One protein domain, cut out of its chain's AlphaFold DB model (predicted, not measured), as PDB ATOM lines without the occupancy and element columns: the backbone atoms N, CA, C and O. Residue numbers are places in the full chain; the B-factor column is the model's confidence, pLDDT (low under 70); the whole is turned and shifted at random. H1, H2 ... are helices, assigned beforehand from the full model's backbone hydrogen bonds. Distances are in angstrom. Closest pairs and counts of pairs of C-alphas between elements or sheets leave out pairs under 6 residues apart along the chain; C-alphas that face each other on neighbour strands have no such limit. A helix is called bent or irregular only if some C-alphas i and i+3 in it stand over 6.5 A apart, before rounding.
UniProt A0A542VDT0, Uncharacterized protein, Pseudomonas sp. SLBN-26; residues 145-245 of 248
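This is residues 145 to 245 of the 248 residues of an uncharacterized protein of Pseudomonas sp. SLBN-26 (UniProt A0A542VDT0). One long helix, H3, makes the longest axis; past its last turns the chain folds back, and H4, kinked partway, returns beside it the opposite way. H5 packs on H4 and on the middle of H3, while H1 and H2 sit at the end of the domain where H3 begins, H2 across the first turns of H3. Residues 205 to 211, at the fold-back, stick out at the other end. The printed part has 101 residues with five named helices, in the order H1, H2, H3, H4, H5, and no named strand, and its class is all helix. It is only just compact, close to loose, with a radius of gyration of the C-alphas of 15.0 A, and elongated, with spans of 48 by 28 by 21 A.

H3, residues 181 to 206, is the longest helix, 38.0 A from C-alpha 181 at (169.697, 160.610, 156.117) to C-alpha 206 at (142.563, 139.069, 140.571). H4, residues 214 to 230, spans 21.5 A; it is irregular, with C-alphas 221 and 224 7.7 A apart, and has a kink of 60 degrees near residue 222. H5 is residues 237 to 244, ending with C-alpha 244 at (150.678, 144.114, 161.911). H2, residues 166 to 176, spans 15.7 A, and H1 is residues 152 to 157.

The helices that touch are mostly crossed. H3 touches H2 with residues 181 to 186 alone, about perpendicular at 83 degrees; the closest C-alphas, of Tyr 175 and Arg 183, are 4.2 A apart. H3 touches H5 with residues 193 to 197 alone, only just about perpendicular at 71 degrees, the closest C-alphas being those of Glu 194 and Leu 239, 6.6 A apart. H3 and H4 are close but not clearly touching, at a shallow tilt of 29 degrees, opposite ways; the closest C-alphas, of Ile 200 and Pro 215, are 6.8 A apart. H4 and H5 touch at a steep tilt of 54 degrees, opposite ways, the closest C-alphas being those of Gln 219 and Phe 243, 4.4 A apart. H4 only just touches H1, with 3 pairs of C-alphas within 8 A and with residues 224 to 228 alone; they are about perpendicular at 88 degrees, and the closest C-alphas, of Leu 156 and Leu 225, are 6.6 A apart. H1 and H2 form a helical hairpin and only just touch, with 3 pairs of C-alphas within 8 A; the closest are those of Thr 155 and Glu 167, 5.5 A apart. Their tilt of 34 degrees, opposite ways, is shallow, only just short of steep. H2 is apart from H4 and H5. In H1, H2, H3 and H5 every O i to N i+4 pair is within hydrogen-bond range; in H4 11 of 13 are.

The two C-alphas farthest apart, those of Lys 148 and Asn 209, are 48.9 A apart. The printed part has no cut. The link from H2 to H3 is tight, the other three are short, and no link is long. Residues 205 to 211 stand free. The mean pLDDT of the printed part is 90.6, and residues 208 to 209 are under 70.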
ATOM      1  N   ILE A 145     173.032 152.515 156.128       83.81
ATOM      2  CA  ILE A 145     173.565 153.218 157.287       83.81
ATOM      3  C   ILE A 145     172.784 154.524 157.464       83.81
ATOM      4  O   ILE A 145     172.767 155.361 156.558       83.81
ATOM      5  N   LEU A 146     172.149 154.698 158.612       85.75
ATOM      6  CA  LEU A 146     171.467 155.914 159.046       85.75
ATOM      7  C   LEU A 146     172.476 156.964 159.543       85.75
ATOM      8  O   LEU A 146     173.693 156.798 159.435       85.75
ATOM      9  N   ASP A 147     171.984 158.075 160.083       87.94
ATOM     10  CA  ASP A 147     172.858 159.034 160.762       87.94
ATOM     11  C   ASP A 147     173.530 158.377 161.987       87.94
ATOM     12  O   ASP A 147     172.971 157.471 162.607       87.94
ATOM     13  N   LYS A 148     174.749 158.816 162.333       82.56
ATOM     14  CA  LYS A 148     175.568 158.256 163.437       82.56
ATOM     15  C   LYS A 148     175.939 156.772 163.296       82.56
ATOM     16  O   LYS A 148     176.137 156.103 164.302       82.56
ATOM     17  N   GLU A 149     176.054 156.272 162.066       78.88
ATOM     18  CA  GLU A 149     176.436 154.875 161.784       78.88
ATOM     19  C   GLU A 149     175.451 153.824 162.342       78.88
ATOM     20  O   GLU A 149     175.782 152.647 162.479       78.88
ATOM     21  N   LEU A 150     174.213 154.236 162.637       80.12
ATOM     22  CA  LEU A 150     173.126 153.336 163.028       80.12
ATOM     23  C   LEU A 150     172.593 152.559 161.817       80.12
ATOM     24  O   LEU A 150     172.730 152.993 160.677       80.12
ATOM     25  N   SER A 151     171.921 151.434 162.056       87.56
ATOM     26  CA  SER A 151     171.101 150.752 161.047       87.56
ATOM     27  C   SER A 151     169.691 150.527 161.585       87.56
ATOM     28  O   SER A 151     169.496 150.396 162.801       87.56
ATOM     29  N   LEU A 152     168.695 150.488 160.694       86.56
ATOM     30  CA  LEU A 152     167.316 150.178 161.092       86.56
ATOM     31  C   LEU A 152     167.228 148.777 161.688       86.56
ATOM     32  O   LEU A 152     166.587 148.612 162.718       86.56
ATOM     33  N   HIS A 153     167.934 147.808 161.100       87.75
ATOM     34  CA  HIS A 153     168.008 146.451 161.631       87.75
ATOM     35  C   HIS A 153     168.514 146.420 163.079       87.75
ATOM     36  O   HIS A 153     167.846 145.870 163.945       87.75
ATOM     37  N   ARG A 154     169.636 147.092 163.381       86.88
ATOM     38  CA  ARG A 154     170.172 147.160 164.751       86.88
ATOM     39  C   ARG A 154     169.212 147.856 165.713       86.88
ATOM     40  O   ARG A 154     169.097 147.445 166.863       86.88
ATOM     41  N   THR A 155     168.553 148.917 165.250       87.94
ATOM     42  CA  THR A 155     167.578 149.655 166.064       87.94
ATOM     43  C   THR A 155     166.376 148.771 166.393       87.94
ATOM     44  O   THR A 155     165.958 148.745 167.545       87.94
ATOM     45  N   LEU A 156     165.896 147.993 165.418       89.75
ATOM     46  CA  LEU A 156     164.806 147.039 165.596       89.75
ATOM     47  C   LEU A 156     165.195 145.882 166.525       89.75
ATOM     48  O   LEU A 156     164.426 145.543 167.415       89.75
ATOM     49  N   SER A 157     166.395 145.308 166.388       87.94
ATOM     50  CA  SER A 157     166.848 144.209 167.260       87.94
ATOM     51  C   SER A 157     166.912 144.589 168.743       87.94
ATOM     52  O   SER A 157     166.797 143.721 169.601       87.94
ATOM     53  N   ASN A 158     167.100 145.879 169.040       86.62
ATOM     54  CA  ASN A 158     167.134 146.423 170.397       86.62
ATOM     55  C   ASN A 158     165.824 147.135 170.780       86.62
ATOM     56  O   ASN A 158     165.781 147.815 171.805       86.62
ATOM     57  N   TYR A 159     164.783 147.052 169.951       88.25
ATOM     58  CA  TYR A 159     163.523 147.743 170.186       88.25
ATOM     59  C   TYR A 159     162.707 147.052 171.283       88.25
ATOM     60  O   TYR A 159     162.536 145.833 171.277       88.25
ATOM     61  N   HIS A 160     162.166 147.844 172.206       84.88
ATOM     62  CA  HIS A 160     161.167 147.400 173.167       84.88
ATOM     63  C   HIS A 160     160.135 148.526 173.347       84.88
ATOM     64  O   HIS A 160     160.555 149.657 173.598       84.88
ATOM     65  N   PRO A 161     158.818 148.255 173.271       82.31
ATOM     66  CA  PRO A 161     157.786 149.302 173.292       82.31
ATOM     67  C   PRO A 161     157.876 150.231 174.508       82.31
ATOM     68  O   PRO A 161     157.733 151.446 174.397       82.31
ATOM     69  N   ASP A 162     158.185 149.657 175.671       83.62
ATOM     70  CA  ASP A 162     158.228 150.389 176.941       83.62
ATOM     71  C   ASP A 162     159.596 151.012 177.275       83.62
ATOM     72  O   ASP A 162     159.731 151.685 178.299       83.62
ATOM     73  N   ILE A 163     160.640 150.767 176.470       84.00
ATOM     74  CA  ILE A 163     162.018 151.161 176.803       84.00
ATOM     75  C   ILE A 163     162.642 151.938 175.648       84.00
ATOM     76  O   ILE A 163     162.998 151.381 174.610       84.00
ATOM     77  N   GLN A 164     162.883 153.229 175.873       85.75
ATOM     78  CA  GLN A 164     163.643 154.046 174.936       85.75
ATOM     79  C   GLN A 164     165.144 153.746 175.053       85.75
ATOM     80  O   GLN A 164     165.823 154.167 175.991       85.75
ATOM     81  N   THR A 165     165.670 153.024 174.070       87.62
ATOM     82  CA  THR A 165     167.105 152.768 173.906       87.62
ATOM     83  C   THR A 165     167.844 153.975 173.305       87.62
ATOM     84  O   THR A 165     167.234 154.820 172.642       87.62
ATOM     85  N   PRO A 166     169.174 154.086 173.477       87.56
ATOM     86  CA  PRO A 166     169.964 155.122 172.809       87.56
ATOM     87  C   PRO A 166     169.798 155.116 171.280       87.56
ATOM     88  O   PRO A 166     169.770 156.176 170.651       87.56
ATOM     89  N   GLU A 167     169.657 153.931 170.681       87.81
ATOM     90  CA  GLU A 167     169.429 153.746 169.248       87.81
ATOM     91  C   GLU A 167     168.082 154.330 168.806       87.81
ATOM     92  O   GLU A 167     168.041 155.122 167.863       87.81
ATOM     93  N   THR A 168     166.996 154.008 169.514       87.75
ATOM     94  CA  THR A 168     165.648 154.528 169.212       87.75
ATOM     95  C   THR A 168     165.550 156.033 169.463       87.75
ATOM     96  O   THR A 168     165.013 156.761 168.629       87.75
ATOM     97  N   ALA A 169     166.156 156.548 170.538       89.44
ATOM     98  CA  ALA A 169     166.241 157.990 170.787       89.44
ATOM     99  C   ALA A 169     166.976 158.730 169.654       89.44
ATOM    100  O   ALA A 169     166.532 159.786 169.194       89.44
ATOM    101  N   SER A 170     168.089 158.165 169.170       89.62
ATOM    102  CA  SER A 170     168.828 158.714 168.030       89.62
ATOM    103  C   SER A 170     168.006 158.653 166.739       89.62
ATOM    104  O   SER A 170     167.995 159.629 165.986       89.62
ATOM    105  N   LEU A 171     167.283 157.554 166.500       90.56
ATOM    106  CA  LEU A 171     166.392 157.392 165.349       90.56
ATOM    107  C   LEU A 171     165.320 158.490 165.315       90.56
ATOM    108  O   LEU A 171     165.197 159.193 164.313       90.56
ATOM    109  N   ILE A 172     164.595 158.675 166.424       91.38
ATOM    110  CA  ILE A 172     163.526 159.675 166.562       91.38
ATOM    111  C   ILE A 172     164.078 161.084 166.356       91.38
ATOM    112  O   ILE A 172     163.509 161.877 165.603       91.38
ATOM    113  N   LYS A 173     165.218 161.396 166.986       92.62
ATOM    114  CA  LYS A 173     165.860 162.704 166.847       92.62
ATOM    115  C   LYS A 173     166.164 163.023 165.383       92.62
ATOM    116  O   LYS A 173     165.720 164.055 164.888       92.62
ATOM    117  N   HIS A 174     166.882 162.141 164.687       92.75
ATOM    118  CA  HIS A 174     167.267 162.401 163.301       92.75
ATOM    119  C   HIS A 174     166.060 162.318 162.358       92.75
ATOM    120  O   HIS A 174     166.000 163.079 161.401       92.75
ATOM    121  N   TYR A 175     165.049 161.484 162.615       92.50
ATOM    122  CA  TYR A 175     163.825 161.481 161.802       92.50
ATOM    123  C   TYR A 175     163.108 162.845 161.799       92.50
ATOM    124  O   TYR A 175     162.568 163.261 160.770       92.50
ATOM    125  N   ASN A 176     163.139 163.568 162.920       92.19
ATOM    126  CA  ASN A 176     162.544 164.901 163.040       92.19
ATOM    127  C   ASN A 176     163.383 166.014 162.386       92.19
ATOM    128  O   ASN A 176     162.857 167.087 162.095       92.19
ATOM    129  N   GLU A 177     164.658 165.762 162.088       93.44
ATOM    130  CA  GLU A 177     165.521 166.686 161.350       93.44
ATOM    131  C   GLU A 177     165.227 166.611 159.839       93.44
ATOM    132  O   GLU A 177     165.328 165.557 159.210       93.44
ATOM    133  N   GLU A 178     164.878 167.744 159.224       85.06
ATOM    134  CA  GLU A 178     164.328 167.793 157.858       85.06
ATOM    135  C   GLU A 178     165.265 167.219 156.778       85.06
ATOM    136  O   GLU A 178     164.802 166.580 155.833       85.06
ATOM    137  N   ASN A 179     166.580 167.376 156.956       89.06
ATOM    138  CA  ASN A 179     167.605 166.978 155.984       89.06
ATOM    139  C   ASN A 179     168.397 165.723 156.381       89.06
ATOM    140  O   ASN A 179     169.398 165.391 155.734       89.06
ATOM    141  N   SER A 180     167.972 165.010 157.425       93.56
ATOM    142  CA  SER A 180     168.707 163.836 157.890       93.56
ATOM    143  C   SER A 180     168.680 162.702 156.865       93.56
ATOM    144  O   SER A 180     167.788 162.585 156.008       93.56
ATOM    145  N   LYS A 181     169.696 161.840 156.915       91.44
ATOM    146  CA  LYS A 181     169.697 160.610 156.117       91.44
ATOM    147  C   LYS A 181     168.591 159.670 156.605       91.44
ATOM    148  O   LYS A 181     167.879 159.095 155.789       91.44
ATOM    149  N   THR A 182     168.384 159.620 157.917       91.88
ATOM    150  CA  THR A 182     167.389 158.803 158.618       91.88
ATOM    151  C   THR A 182     165.969 159.074 158.134       91.88
ATOM    152  O   THR A 182     165.281 158.151 157.697       91.88
ATOM    153  N   ARG A 183     165.543 160.346 158.116       93.62
ATOM    154  CA  ARG A 183     164.208 160.751 157.648       93.62
ATOM    155  C   ARG A 183     163.976 160.341 156.198       93.62
ATOM    156  O   ARG A 183     162.917 159.815 155.870       93.62
ATOM    157  N   ARG A 184     164.969 160.554 155.327       92.56
ATOM    158  CA  ARG A 184     164.887 160.182 153.904       92.56
ATOM    159  C   ARG A 184     164.785 158.670 153.716       92.56
ATOM    160  O   ARG A 184     163.900 158.222 152.992       92.56
ATOM    161  N   THR A 185     165.631 157.896 154.394       92.19
ATOM    162  CA  THR A 185     165.622 156.429 154.323       92.19
ATOM    163  C   THR A 185     164.295 155.852 154.813       92.19
ATOM    164  O   THR A 185     163.709 155.030 154.112       92.19
ATOM    165  N   ILE A 186     163.776 156.320 155.953       93.56
ATOM    166  CA  ILE A 186     162.486 155.854 156.483       93.56
ATOM    167  C   ILE A 186     161.343 156.211 155.531       93.56
ATOM    168  O   ILE A 186     160.524 155.350 155.229       93.56
ATOM    169  N   LYS A 187     161.310 157.433 154.981       94.31
ATOM    170  CA  LYS A 187     160.284 157.818 153.996       94.31
ATOM    171  C   LYS A 187     160.325 156.964 152.726       94.31
ATOM    172  O   LYS A 187     159.273 156.631 152.188       94.31
ATOM    173  N   TRP A 188     161.511 156.603 152.238       94.00
ATOM    174  CA  TRP A 188     161.638 155.700 151.088       94.00
ATOM    175  C   TRP A 188     161.149 154.287 151.402       94.00
ATOM    176  O   TRP A 188     160.428 153.714 150.590       94.00
ATOM    177  N   ILE A 189     161.491 153.752 152.576       94.62
ATOM    178  CA  ILE A 189     161.012 152.439 153.030       94.62
ATOM    179  C   ILE A 189     159.492 152.446 153.193       94.62
ATOM    180  O   ILE A 189     158.832 151.548 152.683       94.62
ATOM    181  N   ALA A 190     158.928 153.476 153.826       95.44
ATOM    182  CA  ALA A 190     157.486 153.630 153.986       95.44
ATOM    183  C   ALA A 190     156.767 153.646 152.628       95.44
ATOM    184  O   ALA A 190     155.838 152.874 152.417       95.44
ATOM    185  N   SER A 191     157.259 154.439 151.670       95.75
ATOM    186  CA  SER A 191     156.691 154.486 150.317       95.75
ATOM    187  C   SER A 191     156.782 153.142 149.583       95.75
ATOM    188  O   SER A 191     155.888 152.787 148.814       95.75
ATOM    189  N   ASP A 192     157.846 152.371 149.804       96.50
ATOM    190  CA  ASP A 192     157.978 151.038 149.215       96.50
ATOM    191  C   ASP A 192     157.056 150.008 149.875       96.50
ATOM    192  O   ASP A 192     156.494 149.170 149.172       96.50
ATOM    193  N   LEU A 193     156.836 150.102 151.187       96.75
ATOM    194  CA  LEU A 193     155.850 149.289 151.901       96.75
ATOM    195  C   LEU A 193     154.414 149.617 151.465       96.75
ATOM    196  O   LEU A 193     153.608 148.700 151.318       96.75
ATOM    197  N   GLU A 194     154.098 150.887 151.188       96.56
ATOM    198  CA  GLU A 194     152.794 151.296 150.636       96.56
ATOM    199  C   GLU A 194     152.568 150.661 149.265       96.56
ATOM    200  O   GLU A 194     151.565 149.985 149.042       96.56
ATOM    201  N   ARG A 195     153.555 150.778 148.370       97.19
ATOM    202  CA  ARG A 195     153.505 150.139 147.047       97.19
ATOM    203  C   ARG A 195     153.373 148.625 147.147       97.19
ATOM    204  O   ARG A 195     152.638 148.029 146.366       97.19
ATOM    205  N   LEU A 196     154.089 147.997 148.080       97.19
ATOM    206  CA  LEU A 196     154.006 146.557 148.308       97.19
ATOM    207  C   LEU A 196     152.594 146.151 148.755       97.19
ATOM    208  O   LEU A 196     152.028 145.214 148.197       97.19
ATOM    209  N   CYS A 197     152.016 146.881 149.709       95.12
ATOM    210  CA  CYS A 197     150.644 146.688 150.177       95.12
ATOM    211  C   CYS A 197     149.636 146.781 149.020       95.12
ATOM    212  O   CYS A 197     148.821 145.873 148.834       95.12
ATOM    213  N   ASP A 198     149.736 147.817 148.187       95.69
ATOM    214  CA  ASP A 198     148.848 148.008 147.037       95.69
ATOM    215  C   ASP A 198     148.996 146.899 145.988       95.69
ATOM    216  O   ASP A 198     148.000 146.383 145.473       95.69
ATOM    217  N   LEU A 199     150.228 146.476 145.692       96.75
ATOM    218  CA  LEU A 199     150.482 145.370 144.767       96.75
ATOM    219  C   LEU A 199     149.892 144.050 145.279       96.75
ATOM    220  O   LEU A 199     149.281 143.318 144.499       96.75
ATOM    221  N   ILE A 200     150.019 143.756 146.576       94.50
ATOM    222  CA  ILE A 200     149.447 142.544 147.181       94.50
ATOM    223  C   ILE A 200     147.913 142.588 147.149       94.50
ATOM    224  O   ILE A 200     147.280 141.586 146.809       94.50
ATOM    225  N   LYS A 201     147.297 143.741 147.446       92.56
ATOM    226  CA  LYS A 201     145.839 143.924 147.333       92.56
ATOM    227  C   LYS A 201     145.358 143.694 145.899       92.56
ATOM    228  O   LYS A 201     144.406 142.945 145.691       92.56
ATOM    229  N   ASN A 202     146.055 144.262 144.915       93.56
ATOM    230  CA  ASN A 202     145.742 144.076 143.497       93.56
ATOM    231  C   ASN A 202     145.901 142.617 143.051       93.56
ATOM    232  O   ASN A 202     145.065 142.109 142.306       93.56
ATOM    233  N   TYR A 203     146.938 141.924 143.530       94.00
ATOM    234  CA  TYR A 203     147.133 140.499 143.266       94.00
ATOM    235  C   TYR A 203     145.964 139.663 143.810       94.00
ATOM    236  O   TYR A 203     145.412 138.826 143.096       94.00
ATOM    237  N   ASN A 204     145.541 139.925 145.050       90.12
ATOM    238  CA  ASN A 204     144.428 139.211 145.681       90.12
ATOM    239  C   ASN A 204     143.087 139.475 144.993       90.12
ATOM    240  O   ASN A 204     142.287 138.553 144.870       90.12
ATOM    241  N   ALA A 205     142.859 140.696 144.506       90.56
ATOM    242  CA  ALA A 205     141.643 141.041 143.776       90.56
ATOM    243  C   ALA A 205     141.485 140.241 142.468       90.56
ATOM    244  O   ALA A 205     140.365 139.971 142.053       90.56
ATOM    245  N   ILE A 206     142.589 139.841 141.825       89.56
ATOM    246  CA  ILE A 206     142.563 139.069 140.571       89.56
ATOM    247  C   ILE A 206     142.393 137.562 140.829       89.56
ATOM    248  O   ILE A 206     141.852 136.844 139.987       89.56
ATOM    249  N   LYS A 207     142.845 137.061 141.983       84.94
ATOM    250  CA  LYS A 207     142.887 135.627 142.316       84.94
ATOM    251  C   LYS A 207     141.580 135.112 142.946       84.94
ATOM    252  O   LYS A 207     141.627 134.320 143.885       84.94
ATOM    253  N   GLU A 208     140.433 135.586 142.450       67.75
ATOM    254  CA  GLU A 208     139.079 135.286 142.949       67.75
ATOM    255  C   GLU A 208     138.938 133.836 143.471       67.75
ATOM    256  O   GLU A 208     139.288 132.879 142.781       67.75
ATOM    257  N   ASN A 209     138.404 133.673 144.690       69.81
ATOM    258  CA  ASN A 209     138.198 132.399 145.413       69.81
ATOM    259  C   ASN A 209     139.431 131.724 146.043       69.81
ATOM    260  O   ASN A 209     139.307 130.615 146.566       69.81
ATOM    261  N   TYR A 210     140.600 132.373 146.070       75.50
ATOM    262  CA  TYR A 210     141.751 131.873 146.825       75.50
ATOM    263  C   TYR A 210     142.454 132.981 147.610       75.50
ATOM    264  O   TYR A 210     143.033 133.909 147.040       75.50
ATOM    265  N   THR A 211     142.488 132.839 148.934       79.62
ATOM    266  CA  THR A 211     143.280 133.716 149.799       79.62
ATOM    267  C   THR A 211     144.765 133.434 149.584       79.62
ATOM    268  O   THR A 211     145.271 132.368 149.938       79.62
ATOM    269  N   SER A 212     145.477 134.388 148.984       86.06
ATOM    270  CA  SER A 212     146.920 134.280 148.770       86.06
ATOM    271  C   SER A 212     147.682 134.162 150.095       86.06
ATOM    272  O   SER A 212     147.323 134.842 151.056       86.06
ATOM    273  N   PRO A 213     148.783 133.390 150.160       90.81
ATOM    274  CA  PRO A 213     149.676 133.402 151.317       90.81
ATOM    275  C   PRO A 213     150.524 134.684 151.410       90.81
ATOM    276  O   PRO A 213     151.145 134.914 152.446       90.81
ATOM    277  N   LEU A 214     150.562 135.520 150.358       92.44
ATOM    278  CA  LEU A 214     151.427 136.707 150.289       92.44
ATOM    279  C   LEU A 214     151.218 137.714 151.432       92.44
ATOM    280  O   LEU A 214     152.228 138.133 151.992       92.44
ATOM    281  N   PRO A 215     149.983 138.097 151.826       92.56
ATOM    282  CA  PRO A 215     149.791 139.009 152.951       92.56
ATOM    283  C   PRO A 215     150.438 138.464 154.224       92.56
ATOM    284  O   PRO A 215     151.282 139.134 154.804       92.56
ATOM    285  N   LYS A 216     150.144 137.209 154.591       92.38
ATOM    286  CA  LYS A 216     150.708 136.569 155.791       92.38
ATOM    287  C   LYS A 216     152.227 136.439 155.732       92.38
ATOM    288  O   LYS A 216     152.895 136.590 156.750       92.38
ATOM    289  N   PHE A 217     152.778 136.149 154.555       94.75
ATOM    290  CA  PHE A 217     154.224 136.092 154.358       94.75
ATOM    291  C   PHE A 217     154.871 137.458 154.631       94.75
ATOM    292  O   PHE A 217     155.766 137.556 155.462       94.75
ATOM    293  N   TYR A 218     154.372 138.526 154.004       94.94
ATOM    294  CA  TYR A 218     154.964 139.856 154.155       94.94
ATOM    295  C   TYR A 218     154.627 140.552 155.479       94.94
ATOM    296  O   TYR A 218     155.407 141.388 155.928       94.94
ATOM    297  N   GLN A 219     153.529 140.176 156.138       94.38
ATOM    298  CA  GLN A 219     153.256 140.525 157.536       94.38
ATOM    299  C   GLN A 219     154.352 139.978 158.457       94.38
ATOM    300  O   GLN A 219     154.860 140.707 159.300       94.38
ATOM    301  N   LYS A 220     154.787 138.726 158.259       93.25
ATOM    302  CA  LYS A 220     155.903 138.155 159.033       93.25
ATOM    303  C   LYS A 220     157.245 138.810 158.716       93.25
ATOM    304  O   LYS A 220     158.033 139.018 159.626       93.25
ATOM    305  N   GLU A 221     157.499 139.134 157.451       92.62
ATOM    306  CA  GLU A 221     158.767 139.750 157.032       92.62
ATOM    307  C   GLU A 221     158.918 141.201 157.511       92.62
ATOM    308  O   GLU A 221     159.997 141.600 157.939       92.62
ATOM    309  N   PHE A 222     157.854 142.009 157.437       95.25
ATOM    310  CA  PHE A 222     157.933 143.456 157.681       95.25
ATOM    311  C   PHE A 222     157.170 143.938 158.920       95.25
ATOM    312  O   PHE A 222     157.305 145.105 159.286       95.25
ATOM    313  N   GLY A 223     156.393 143.079 159.580       94.19
ATOM    314  CA  GLY A 223     155.507 143.465 160.681       94.19
ATOM    315  C   GLY A 223     156.232 144.094 161.868       94.19
ATOM    316  O   GLY A 223     155.785 145.122 162.367       94.19
ATOM    317  N   GLU A 224     157.377 143.551 162.288       93.31
ATOM    318  CA  GLU A 224     158.157 144.115 163.403       93.31
ATOM    319  C   GLU A 224     158.698 145.516 163.078       93.31
ATOM    320  O   GLU A 224     158.590 146.438 163.888       93.31
ATOM    321  N   LEU A 225     159.224 145.698 161.859       94.06
ATOM    322  CA  LEU A 225     159.700 146.991 161.367       94.06
ATOM    323  C   LEU A 225     158.563 148.014 161.325       94.06
ATOM    324  O   LEU A 225     158.725 149.138 161.799       94.06
ATOM    325  N   VAL A 226     157.422 147.630 160.748       95.88
ATOM    326  CA  VAL A 226     156.238 148.489 160.659       95.88
ATOM    327  C   VAL A 226     155.762 148.865 162.059       95.88
ATOM    328  O   VAL A 226     155.532 150.044 162.307       95.88
ATOM    329  N   ASN A 227     155.686 147.911 162.990       94.56
ATOM    330  CA  ASN A 227     155.263 148.173 164.363       94.56
ATOM    331  C   ASN A 227     156.166 149.211 165.049       94.56
ATOM    332  O   ASN A 227     155.677 150.240 165.501       94.56
ATOM    333  N   MET A 228     157.489 149.002 165.039       93.62
ATOM    334  CA  MET A 228     158.454 149.946 165.626       93.62
ATOM    335  C   MET A 228     158.332 151.356 165.026       93.62
ATOM    336  O   MET A 228     158.414 152.352 165.741       93.62
ATOM    337  N   LEU A 229     158.174 151.466 163.704       94.12
ATOM    338  CA  LEU A 229     158.038 152.770 163.053       94.12
ATOM    339  C   LEU A 229     156.686 153.431 163.359       94.12
ATOM    340  O   LEU A 229     156.613 154.660 163.423       94.12
ATOM    341  N   HIS A 230     155.626 152.639 163.530       95.19
ATOM    342  CA  HIS A 230     154.296 153.137 163.871       95.19
ATOM    343  C   HIS A 230     154.244 153.689 165.296       95.19
ATOM    344  O   HIS A 230     153.724 154.784 165.488       95.19
ATOM    345  N   ASP A 231     154.873 153.004 166.254       93.00
ATOM    346  CA  ASP A 231     154.962 153.419 167.663       93.00
ATOM    347  C   ASP A 231     155.659 154.786 167.853       93.00
ATOM    348  O   ASP A 231     155.623 155.387 168.929       93.00
ATOM    349  N   HIS A 232     156.295 155.303 166.798       91.88
ATOM    350  CA  HIS A 232     156.961 156.603 166.765       91.88
ATOM    351  C   HIS A 232     156.411 157.554 165.685       91.88
ATOM    352  O   HIS A 232     157.117 158.477 165.273       91.88
ATOM    353  N   ASP A 233     155.182 157.330 165.206       92.81
ATOM    354  CA  ASP A 233     154.482 158.171 164.220       92.81
ATOM    355  C   ASP A 233     155.249 158.369 162.893       92.81
ATOM    356  O   ASP A 233     155.086 159.372 162.190       92.81
ATOM    357  N   MET A 234     156.114 157.419 162.520       93.62
ATOM    358  CA  MET A 234     156.967 157.545 161.331       93.62
ATOM    359  C   MET A 234     156.325 156.996 160.051       93.62
ATOM    360  O   MET A 234     156.825 157.274 158.954       93.62
ATOM    361  N   ILE A 235     155.243 156.224 160.188       95.25
ATOM    362  CA  ILE A 235     154.481 155.600 159.100       95.25
ATOM    363  C   ILE A 235     152.970 155.705 159.336       95.25
ATOM    364  O   ILE A 235     152.509 155.949 160.451       95.25
ATOM    365  N   SER A 236     152.196 155.496 158.273       93.56
ATOM    366  CA  SER A 236     150.738 155.595 158.295       93.56
ATOM    367  C   SER A 236     150.066 154.464 159.082       93.56
ATOM    368  O   SER A 236     150.575 153.343 159.190       93.56
ATOM    369  N   LYS A 237     148.870 154.749 159.609       93.44
ATOM    370  CA  LYS A 237     148.048 153.757 160.314       93.44
ATOM    371  C   LYS A 237     147.567 152.656 159.366       93.44
ATOM    372  O   LYS A 237     147.416 151.511 159.776       93.44
ATOM    373  N   GLU A 238     147.349 152.976 158.096       92.56
ATOM    374  CA  GLU A 238     146.936 152.027 157.062       92.56
ATOM    375  C   GLU A 238     147.997 150.944 156.827       92.56
ATOM    376  O   GLU A 238     147.653 149.769 156.683       92.56
ATOM    377  N   LEU A 239     149.282 151.321 156.828       93.94
ATOM    378  CA  LEU A 239     150.392 150.369 156.762       93.94
ATOM    379  C   LEU A 239     150.421 149.461 157.988       93.94
ATOM    380  O   LEU A 239     150.535 148.245 157.840       93.94
ATOM    381  N   TYR A 240     150.284 150.047 159.178       95.00
ATOM    382  CA  TYR A 240     150.221 149.294 160.427       95.00
ATOM    383  C   TYR A 240     149.091 148.258 160.411       95.00
ATOM    384  O   TYR A 240     149.322 147.082 160.681       95.00
ATOM    385  N   ILE A 241     147.884 148.662 159.999       94.31
ATOM    386  CA  ILE A 241     146.736 147.755 159.889       94.31
ATOM    387  C   ILE A 241     147.045 146.595 158.935       94.31
ATOM    388  O   ILE A 241     146.726 145.459 159.248       94.31
ATOM    389  N   PHE A 242     147.670 146.852 157.786       94.12
ATOM    390  CA  PHE A 242     147.933 145.794 156.809       94.12
ATOM    391  C   PHE A 242     149.026 144.807 157.250       94.12
ATOM    392  O   PHE A 242     148.884 143.604 157.028       94.12
ATOM    393  N   PHE A 243     150.130 145.302 157.818       94.81
ATOM    394  CA  PHE A 243     151.311 144.484 158.120       94.81
ATOM    395  C   PHE A 243     151.327 143.902 159.541       94.81
ATOM    396  O   PHE A 243     152.008 142.901 159.756       94.81
ATOM    397  N   CYS A 244     150.610 144.500 160.496       91.94
ATOM    398  CA  CYS A 244     150.678 144.114 161.911       91.94
ATOM    399  C   CYS A 244     149.355 143.577 162.462       91.94
ATOM    400  O   CYS A 244     149.380 142.774 163.392       91.94
ATOM    401  N   LEU A 245     148.207 143.996 161.918       86.06
ATOM    402  CA  LEU A 245     146.912 143.456 162.326       86.06
ATOM    403  C   LEU A 245     146.508 142.334 161.369       86.06
ATOM    404  O   LEU A 245     146.555 142.485 160.147       86.06
TER     405      LEU A 245